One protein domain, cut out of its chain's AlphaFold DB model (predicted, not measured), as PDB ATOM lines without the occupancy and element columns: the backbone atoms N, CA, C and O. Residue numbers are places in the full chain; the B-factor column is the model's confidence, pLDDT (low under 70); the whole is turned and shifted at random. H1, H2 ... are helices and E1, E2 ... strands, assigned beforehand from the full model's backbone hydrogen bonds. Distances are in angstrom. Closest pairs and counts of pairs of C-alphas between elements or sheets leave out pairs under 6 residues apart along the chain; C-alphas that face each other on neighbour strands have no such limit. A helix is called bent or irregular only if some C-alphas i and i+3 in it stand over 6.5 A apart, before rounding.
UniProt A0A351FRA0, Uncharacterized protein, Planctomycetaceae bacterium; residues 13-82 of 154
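Overview. This is residues 13 to 82 of the 154 residues of an uncharacterized protein of Planctomycetaceae bacterium (UniProt A0A351FRA0). A long strand hairpin, E1 and E2, packs through E1 on a helical hairpin, H1 and H2; E2 is on the far side of E1 from H2. The 70 printed residues hold E1, E2, H1 and H2 in chain order, an antiparallel sheet E1 - E2, mixed class. The whole is a compact rod, radius of gyration of the C-alphas 12.0 A, spanning 37 by 17 by 14 A.

Along the chain. Find C-alpha 14 at (14.718, 15.517, 62.207); E1 runs from there to residue 24, 31.7 A. E2 is residues 27 to 37, 29.9 A. H1 is residues 39 to 56, 25.3 A. H2, residues 61 to 82, 31.8 A, ends at C-alpha 82 (22.308, 7.118, 61.410); it is neither bent nor irregular, but only just: C-alphas 77 and 80 are 6.4 A apart.

Arrangement. In the hairpin E1 and E2, look at N 20 and O 31, within hydrogen-bond range at 2.8 A. E1 and H1 come closest at the C-alphas of Gln 20 and Met 49, 5.3 A; E1 and H2 at Phe 18 and Asn 74, 5.7 A. H1 and H2 touch, closest C-alphas Lys 39 and Cys 81, 6.0 A, at a shallow tilt of 13 degrees, opposite ways. E2 and H1 are near each other, with 9 pairs of C-alphas within 10 A; E2 and H2 are apart. Every O i to N i+4 pair is within hydrogen-bond range in H1, 15 of 18 in H2.

Size, cuts and confidence. The C-alphas of Thr 13 and Ile 26 are the two farthest apart, 37.4 A. The printed part has no cut, and its three links are tight. Look for pLDDT under 70 at residues 21, 23 to 28, 56 to 64 and 66 to 67.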
ATOM      1  N   THR A  13      11.550  12.572  64.372       86.94
ATOM      2  CA  THR A  13      11.730  13.301  63.108       86.94
ATOM      3  C   THR A  13      12.847  14.315  63.264       86.94
ATOM      4  O   THR A  13      12.939  14.958  64.308       86.94
ATOM      5  N   ARG A  14      13.640  14.526  62.213       84.00
ATOM      6  CA  ARG A  14      14.718  15.517  62.207       84.00
ATOM      7  C   ARG A  14      14.517  16.507  61.074       84.00
ATOM      8  O   ARG A  14      14.093  16.104  59.993       84.00
ATOM      9  N   ASN A  15      14.795  17.783  61.343       87.75
ATOM     10  CA  ASN A  15      14.868  18.779  60.284       87.75
ATOM     11  C   ASN A  15      16.179  18.572  59.520       87.75
ATOM     12  O   ASN A  15      17.247  18.618  60.131       87.75
ATOM     13  N   VAL A  16      16.084  18.288  58.225       85.19
ATOM     14  CA  VAL A  16      17.240  18.186  57.332       85.19
ATOM     15  C   VAL A  16      16.964  18.958  56.052       85.19
ATOM     16  O   VAL A  16      15.835  18.987  55.559       85.19
ATOM     17  N   THR A  17      18.026  19.532  55.498       84.69
ATOM     18  CA  THR A  17      17.996  20.219  54.209       84.69
ATOM     19  C   THR A  17      18.938  19.495  53.263       84.69
ATOM     20  O   THR A  17      20.150  19.487  53.478       84.69
ATOM     21  N   PHE A  18      18.379  18.878  52.226       82.06
ATOM     22  CA  PHE A  18      19.146  18.251  51.160       82.06
ATOM     23  C   PHE A  18      19.139  19.126  49.918       82.06
ATOM     24  O   PHE A  18      18.109  19.685  49.535       82.06
ATOM     25  N   TYR A  19      20.298  19.206  49.275       78.75
ATOM     26  CA  TYR A  19      20.473  19.928  48.027       78.75
ATOM     27  C   TYR A  19      20.777  18.944  46.906       78.75
ATOM     28  O   TYR A  19      21.539  17.988  47.068       78.75
ATOM     29  N   GLN A  20      20.187  19.210  45.752       76.75
ATOM     30  CA  GLN A  20      20.406  18.483  44.520       76.75
ATOM     31  C   GLN A  20      20.795  19.475  43.431       76.75
ATOM     32  O   GLN A  20      20.217  20.557  43.304       76.75
ATOM     33  N   ASN A  21      21.773  19.089  42.620       68.62
ATOM     34  CA  ASN A  21      22.208  19.893  41.493       68.62
ATOM     35  C   ASN A  21      22.315  19.011  40.252       68.62
ATOM     36  O   ASN A  21      23.190  18.153  40.175       68.62
ATOM     37  N   ILE A  22      21.415  19.217  39.290       71.88
ATOM     38  CA  ILE A  22      21.451  18.512  38.006       71.88
ATOM     39  C   ILE A  22      22.108  19.446  36.992       71.88
ATOM     40  O   ILE A  22      21.540  20.482  36.641       71.88
ATOM     41  N   GLY A  23      23.321  19.105  36.558       58.75
ATOM     42  CA  GLY A  23      24.036  19.814  35.502       58.75
ATOM     43  C   GLY A  23      23.871  19.087  34.173       58.75
ATOM     44  O   GLY A  23      24.429  18.011  33.983       58.75
ATOM     45  N   VAL A  24      23.135  19.676  33.234       63.16
ATOM     46  CA  VAL A  24      23.034  19.169  31.859       63.16
ATOM     47  C   VAL A  24      23.925  20.036  30.981       63.16
ATOM     48  O   VAL A  24      23.457  21.075  30.536       63.16
ATOM     49  N   LEU A  25      25.189  19.627  30.775       57.97
ATOM     50  CA  LEU A  25      26.262  20.216  29.931       57.97
ATOM     51  C   LEU A  25      26.524  21.743  30.041       57.97
ATOM     52  O   LEU A  25      27.671  22.146  30.182       57.97
ATOM     53  N   ILE A  26      25.501  22.596  29.989       54.56
ATOM     54  CA  ILE A  26      25.547  24.065  30.078       54.56
ATOM     55  C   ILE A  26      24.498  24.615  31.073       54.56
ATOM     56  O   ILE A  26      24.694  25.685  31.646       54.56
ATOM     57  N   ILE A  27      23.395  23.896  31.327       59.41
ATOM     58  CA  ILE A  27      22.267  24.371  32.151       59.41
ATOM     59  C   ILE A  27      22.261  23.666  33.510       59.41
ATOM     60  O   ILE A  27      22.503  22.461  33.610       59.41
ATOM     61  N   ARG A  28      21.960  24.427  34.566       67.19
ATOM     62  CA  ARG A  28      21.924  23.956  35.952       67.19
ATOM     63  C   ARG A  28      20.512  24.042  36.523       67.19
ATOM     64  O   ARG A  28      19.938  25.125  36.558       67.19
ATOM     65  N   PHE A  29      20.012  22.931  37.058       74.44
ATOM     66  CA  PHE A  29      18.742  22.874  37.782       74.44
ATOM     67  C   PHE A  29      19.004  22.617  39.275       74.44
ATOM     68  O   PHE A  29      19.185  21.460  39.676       74.44
ATOM     69  N   PRO A  30      19.081  23.674  40.106       74.50
ATOM     70  CA  PRO A  30      19.118  23.516  41.553       74.50
ATOM     71  C   PRO A  30      17.754  23.061  42.072       74.50
ATOM     72  O   PRO A  30      16.726  23.643  41.736       74.50
ATOM     73  N   SER A  31      17.757  22.062  42.944       78.69
ATOM     74  CA  SER A  31      16.591  21.678  43.734       78.69
ATOM     75  C   SER A  31      17.008  21.501  45.190       78.69
ATOM     76  O   SER A  31      18.137  21.106  45.482       78.69
ATOM     77  N   SER A  32      16.114  21.823  46.116       80.94
ATOM     78  CA  SER A  32      16.342  21.654  47.548       80.94
ATOM     79  C   SER A  32      15.087  21.118  48.209       80.94
ATOM     80  O   SER A  32      13.981  21.567  47.903       80.94
ATOM     81  N   VAL A  33      15.262  20.178  49.130       83.81
ATOM     82  CA  VAL A  33      14.188  19.662  49.978       83.81
ATOM     83  C   VAL A  33      14.564  19.929  51.425       83.81
ATOM     84  O   VAL A  33      15.600  19.465  51.896       83.81
ATOM     85  N   GLU A  34      13.706  20.672  52.115       87.19
ATOM     86  CA  GLU A  34      13.828  21.009  53.530       87.19
ATOM     87  C   GLU A  34      12.588  20.526  54.275       87.19
ATOM     88  O   GLU A  34      11.471  20.619  53.757       87.19
ATOM     89  N   GLY A  35      12.779  19.994  55.481       87.38
ATOM     90  CA  GLY A  35      11.657  19.608  56.319       87.38
ATOM     91  C   GLY A  35      11.979  18.592  57.404       87.38
ATOM     92  O   GLY A  35      13.090  18.075  57.528       87.38
ATOM     93  N   HIS A  36      10.948  18.280  58.188       87.69
ATOM     94  CA  HIS A  36      10.999  17.267  59.238       87.69
ATOM     95  C   HIS A  36      10.700  15.880  58.668       87.69
ATOM     96  O   HIS A  36       9.551  15.543  58.356       87.69
ATOM     97  N   PHE A  37      11.733  15.047  58.582       86.25
ATOM     98  CA  PHE A  37      11.646  13.717  57.989       86.25
ATOM     99  C   PHE A  37      12.000  12.615  58.994       86.25
ATOM    100  O   PHE A  37      12.721  12.832  59.969       86.25
ATOM    101  N   CYS A  38      11.453  11.419  58.772       86.12
ATOM    102  CA  CYS A  38      11.822  10.211  59.511       86.12
ATOM    103  C   CYS A  38      13.083   9.571  58.914       86.12
ATOM    104  O   CYS A  38      13.410   9.818  57.753       86.12
ATOM    105  N   LYS A  39      13.740   8.680  59.667       82.25
ATOM    106  CA  LYS A  39      14.975   7.994  59.247       82.25
ATOM    107  C   LYS A  39      14.898   7.376  57.842       82.25
ATOM    108  O   LYS A  39      15.778   7.617  57.023       82.25
ATOM    109  N   ALA A  40      13.825   6.639  57.541       79.88
ATOM    110  CA  ALA A  40      13.636   5.996  56.237       79.88
ATOM    111  C   ALA A  40      13.507   7.017  55.090       79.88
ATOM    112  O   ALA A  40      14.131   6.865  54.041       79.88
ATOM    113  N   CYS A  41      12.750   8.101  55.302       81.38
ATOM    114  CA  CYS A  41      12.620   9.173  54.316       81.38
ATOM    115  C   CYS A  41      13.935   9.920  54.103       81.38
ATOM    116  O   CYS A  41      14.279  10.208  52.961       81.38
ATOM    117  N   ILE A  42      14.675  10.207  55.179       84.69
ATOM    118  CA  ILE A  42      15.989  10.856  55.107       84.69
ATOM    119  C   ILE A  42      16.958   9.983  54.305       84.69
ATOM    120  O   ILE A  42      17.636  10.491  53.419       84.69
ATOM    121  N   HIS A  43      16.983   8.674  54.562       84.69
ATOM    122  CA  HIS A  43      17.828   7.728  53.836       84.69
ATOM    123  C   HIS A  43      17.507   7.687  52.338       84.69
ATOM    124  O   HIS A  43      18.405   7.794  51.502       84.69
ATOM    125  N   TYR A  44      16.222   7.598  51.991       82.00
ATOM    126  CA  TYR A  44      15.777   7.617  50.600       82.00
ATOM    127  C   TYR A  44      16.118   8.940  49.894       82.00
ATOM    128  O   TYR A  44      16.662   8.928  48.790       82.00
ATOM    129  N   LEU A  45      15.822  10.081  50.528       82.12
ATOM    130  CA  LEU A  45      16.119  11.414  49.995       82.12
ATOM    131  C   LEU A  45      17.620  11.607  49.782       82.12
ATOM    132  O   LEU A  45      18.019  12.076  48.718       82.12
ATOM    133  N   PHE A  46      18.434  11.185  50.752       82.81
ATOM    134  CA  PHE A  46      19.886  11.220  50.656       82.81
ATOM    135  C   PHE A  46      20.367  10.451  49.428       82.81
ATOM    136  O   PHE A  46      21.033  11.035  48.582       82.81
ATOM    137  N   TRP A  47      19.995   9.177  49.275       81.00
ATOM    138  CA  TRP A  47      20.445   8.388  48.129       81.00
ATOM    139  C   TRP A  47      19.921   8.927  46.806       81.00
ATOM    140  O   TRP A  47      20.689   9.036  45.858       81.00
ATOM    141  N   LYS A  48      18.652   9.334  46.735       80.69
ATOM    142  CA  LYS A  48      18.076   9.909  45.517       80.69
ATOM    143  C   LYS A  48      18.827  11.170  45.083       80.69
ATOM    144  O   LYS A  48      19.221  11.282  43.926       80.69
ATOM    145  N   MET A  49      19.030  12.123  45.989       78.44
ATOM    146  CA  MET A  49      19.646  13.410  45.654       78.44
ATOM    147  C   MET A  49      21.155  13.311  45.479       78.44
ATOM    148  O   MET A  49      21.699  13.883  44.532       78.44
ATOM    149  N   THR A  50      21.828  12.568  46.354       77.62
ATOM    150  CA  THR A  50      23.271  12.342  46.279       77.62
ATOM    151  C   THR A  50      23.629  11.531  45.044       77.62
ATOM    152  O   THR A  50      24.532  11.943  44.335       77.62
ATOM    153  N   LEU A  51      22.907  10.456  44.706       79.88
ATOM    154  CA  LEU A  51      23.210   9.660  43.509       79.88
ATOM    155  C   LEU A  51      22.971  10.458  42.229       79.88
ATOM    156  O   LEU A  51      23.810  10.436  41.336       79.88
ATOM    157  N   VAL A  52      21.885  11.234  42.150       75.94
ATOM    158  CA  VAL A  52      21.671  12.100  40.984       75.94
ATOM    159  C   VAL A  52      22.752  13.179  40.896       75.94
ATOM    160  O   VAL A  52      23.277  13.409  39.813       75.94
ATOM    161  N   SER A  53      23.148  13.801  42.008       72.38
ATOM    162  CA  SER A  53      24.236  14.793  42.003       72.38
ATOM    163  C   SER A  53      25.593  14.134  41.673       72.38
ATOM    164  O   SER A  53      26.397  14.691  40.934       72.38
ATOM    165  N   LEU A  54      25.814  12.886  42.095       72.25
ATOM    166  CA  LEU A  54      26.961  12.032  41.757       72.25
ATOM    167  C   LEU A  54      26.867  11.354  40.382       72.25
ATOM    168  O   LEU A  54      27.719  10.530  40.069       72.25
ATOM    169  N   VAL A  55      25.885  11.640  39.534       73.69
ATOM    170  CA  VAL A  55      25.861  11.138  38.141       73.69
ATOM    171  C   VAL A  55      25.694  12.301  37.167       73.69
ATOM    172  O   VAL A  55      26.359  12.366  36.137       73.69
ATOM    173  N   ALA A  56      24.860  13.274  37.525       67.06
ATOM    174  CA  ALA A  56      24.564  14.460  36.734       67.06
ATOM    175  C   ALA A  56      25.354  15.714  37.162       67.06
ATOM    176  O   ALA A  56      25.175  16.772  36.568       67.06
ATOM    177  N   GLY A  57      26.217  15.644  38.179       62.78
ATOM    178  CA  GLY A  57      26.983  16.799  38.665       62.78
ATOM    179  C   GLY A  57      28.359  17.001  38.020       62.78
ATOM    180  O   GLY A  57      28.964  18.046  38.234       62.78
ATOM    181  N   TRP A  58      28.877  16.050  37.235       66.38
ATOM    182  CA  TRP A  58      30.279  16.075  36.758       66.38
ATOM    183  C   TRP A  58      30.479  16.621  35.352       66.38
ATOM    184  O   TRP A  58      31.614  16.719  34.895       66.38
ATOM    185  N   TRP A  59      29.406  16.976  34.649       64.81
ATOM    186  CA  TRP A  59      29.469  17.361  33.236       64.81
ATOM    187  C   TRP A  59      30.159  18.727  32.988       64.81
ATOM    188  O   TRP A  59      30.142  19.215  31.864       64.81
ATOM    189  N   GLY A  60      30.794  19.336  34.005       60.22
ATOM    190  CA  GLY A  60      31.645  20.530  33.895       60.22
ATOM    191  C   GLY A  60      32.551  20.757  35.124       60.22
ATOM    192  O   GLY A  60      32.216  20.353  36.236       60.22
ATOM    193  N   LEU A  61      33.696  21.437  34.943       59.19
ATOM    194  CA  LEU A  61      34.723  21.655  35.987       59.19
ATOM    195  C   LEU A  61      34.222  22.505  37.173       59.19
ATOM    196  O   LEU A  61      34.542  22.220  38.324       59.19
ATOM    197  N   ILE A  62      33.396  23.521  36.901       62.84
ATOM    198  CA  ILE A  62      32.745  24.344  37.939       62.84
ATOM    199  C   ILE A  62      31.745  23.491  38.732       62.84
ATOM    200  O   ILE A  62      31.685  23.571  39.961       62.84
ATOM    201  N   SER A  63      31.014  22.611  38.044       63.00
ATOM    202  CA  SER A  63      30.080  21.683  38.678       63.00
ATOM    203  C   SER A  63      30.789  20.676  39.583       63.00
ATOM    204  O   SER A  63      30.213  20.319  40.599       63.00
ATOM    205  N   LEU A  64      32.048  20.305  39.313       67.50
ATOM    206  CA  LEU A  64      32.847  19.427  40.180       67.50
ATOM    207  C   LEU A  64      32.967  19.985  41.611       67.50
ATOM    208  O   LEU A  64      32.658  19.293  42.578       67.50
ATOM    209  N   VAL A  65      33.368  21.252  41.751       70.69
ATOM    210  CA  VAL A  65      33.609  21.884  43.062       70.69
ATOM    211  C   VAL A  65      32.297  22.114  43.810       70.69
ATOM    212  O   VAL A  65      32.185  21.804  44.998       70.69
ATOM    213  N   THR A  66      31.270  22.607  43.116       68.75
ATOM    214  CA  THR A  66      29.942  22.810  43.710       68.75
ATOM    215  C   THR A  66      29.284  21.481  44.098       68.75
ATOM    216  O   THR A  66      28.618  21.398  45.130       68.75
ATOM    217  N   ASN A  67      29.494  20.422  43.313       68.31
ATOM    218  CA  ASN A  67      28.991  19.089  43.621       68.31
ATOM    219  C   ASN A  67      29.684  18.498  44.853       68.31
ATOM    220  O   ASN A  67      28.999  17.982  45.729       68.31
ATOM    221  N   CYS A  68      31.007  18.656  44.991       72.31
ATOM    222  CA  CYS A  68      31.717  18.278  46.216       72.31
ATOM    223  C   CYS A  68      31.109  18.957  47.452       72.31
ATOM    224  O   CYS A  68      30.858  18.288  48.452       72.31
ATOM    225  N   TYR A  69      30.792  20.255  47.373       81.12
ATOM    226  CA  TYR A  69      30.129  20.967  48.470       81.12
ATOM    227  C   TYR A  69      28.744  20.386  48.801       81.12
ATOM    228  O   TYR A  69      28.449  20.129  49.968       81.12
ATOM    229  N   PHE A  70      27.899  20.130  47.795       75.56
ATOM    230  CA  PHE A  70      26.569  19.557  48.025       75.56
ATOM    231  C   PHE A  70      26.622  18.137  48.588       75.56
ATOM    232  O   PHE A  70      25.873  17.825  49.511       75.56
ATOM    233  N   VAL A  71      27.533  17.298  48.092       77.19
ATOM    234  CA  VAL A  71      27.736  15.939  48.607       77.19
ATOM    235  C   VAL A  71      28.194  15.987  50.063       77.19
ATOM    236  O   VAL A  71      27.621  15.288  50.895       77.19
ATOM    237  N   ILE A  72      29.158  16.850  50.401       83.88
ATOM    238  CA  ILE A  72      29.621  17.021  51.785       83.88
ATOM    239  C   ILE A  72      28.468  17.481  52.683       83.88
ATOM    240  O   ILE A  72      28.254  16.890  53.738       83.88
ATOM    241  N   ASN A  73      27.691  18.483  52.263       80.50
ATOM    242  CA  ASN A  73      26.565  18.980  53.051       80.50
ATOM    243  C   ASN A  73      25.499  17.893  53.275       80.50
ATOM    244  O   ASN A  73      25.060  17.667  54.402       80.50
ATOM    245  N   ASN A  74      25.147  17.145  52.225       77.31
ATOM    246  CA  ASN A  74      24.211  16.029  52.332       77.31
ATOM    247  C   ASN A  74      24.741  14.941  53.286       77.31
ATOM    248  O   ASN A  74      23.969  14.396  54.070       77.31
ATOM    249  N   VAL A  75      26.047  14.645  53.270       84.38
ATOM    250  CA  VAL A  75      26.678  13.680  54.191       84.38
ATOM    251  C   VAL A  75      26.644  14.184  55.634       84.38
ATOM    252  O   VAL A  75      26.258  13.431  56.527       84.38
ATOM    253  N   VAL A  76      26.979  15.454  55.879       86.44
ATOM    254  CA  VAL A  76      26.933  16.062  57.220       86.44
ATOM    255  C   VAL A  76      25.515  16.039  57.791       86.44
ATOM    256  O   VAL A  76      25.344  15.740  58.969       86.44
ATOM    257  N   GLN A  77      24.496  16.276  56.965       79.62
ATOM    258  CA  GLN A  77      23.090  16.176  57.375       79.62
ATOM    259  C   GLN A  77      22.619  14.723  57.558       79.62
ATOM    260  O   GLN A  77      21.689  14.455  58.324       79.62
ATOM    261  N   TYR A  78      23.266  13.769  56.888       80.69
ATOM    262  CA  TYR A  78      22.929  12.350  56.949       80.69
ATOM    263  C   TYR A  78      23.560  11.620  58.147       80.69
ATOM    264  O   TYR A  78      22.900  10.778  58.755       80.69
ATOM    265  N   ILE A  79      24.787  11.961  58.561       85.38
ATOM    266  CA  ILE A  79      25.471  11.328  59.712       85.38
ATOM    267  C   ILE A  79      24.586  11.281  60.976       85.38
ATOM    268  O   ILE A  79      24.447  10.212  61.574       85.38
ATOM    269  N   PRO A  80      23.920  12.374  61.386       79.88
ATOM    270  CA  PRO A  80      23.083  12.372  62.577       79.88
ATOM    271  C   PRO A  80      21.812  11.522  62.428       79.88
ATOM    272  O   PRO A  80      21.227  11.115  63.431       79.88
ATOM    273  N   CYS A  81      21.378  11.238  61.195       77.56
ATOM    274  CA  CYS A  81      20.260  10.342  60.910       77.56
ATOM    275  C   CYS A  81      20.602   8.874  61.204       77.56
ATOM    276  O   CYS A  81      19.720   8.098  61.584       77.56
ATOM    277  N   CYS A  82      21.872   8.477  61.080       78.94
ATOM    278  CA  CYS A  82      22.308   7.118  61.410       78.94
ATOM    279  C   CYS A  82      22.021   6.764  62.878       78.94
ATOM    280  O   CYS A  82      21.673   5.619  63.175       78.94
TER     281      CYS A  82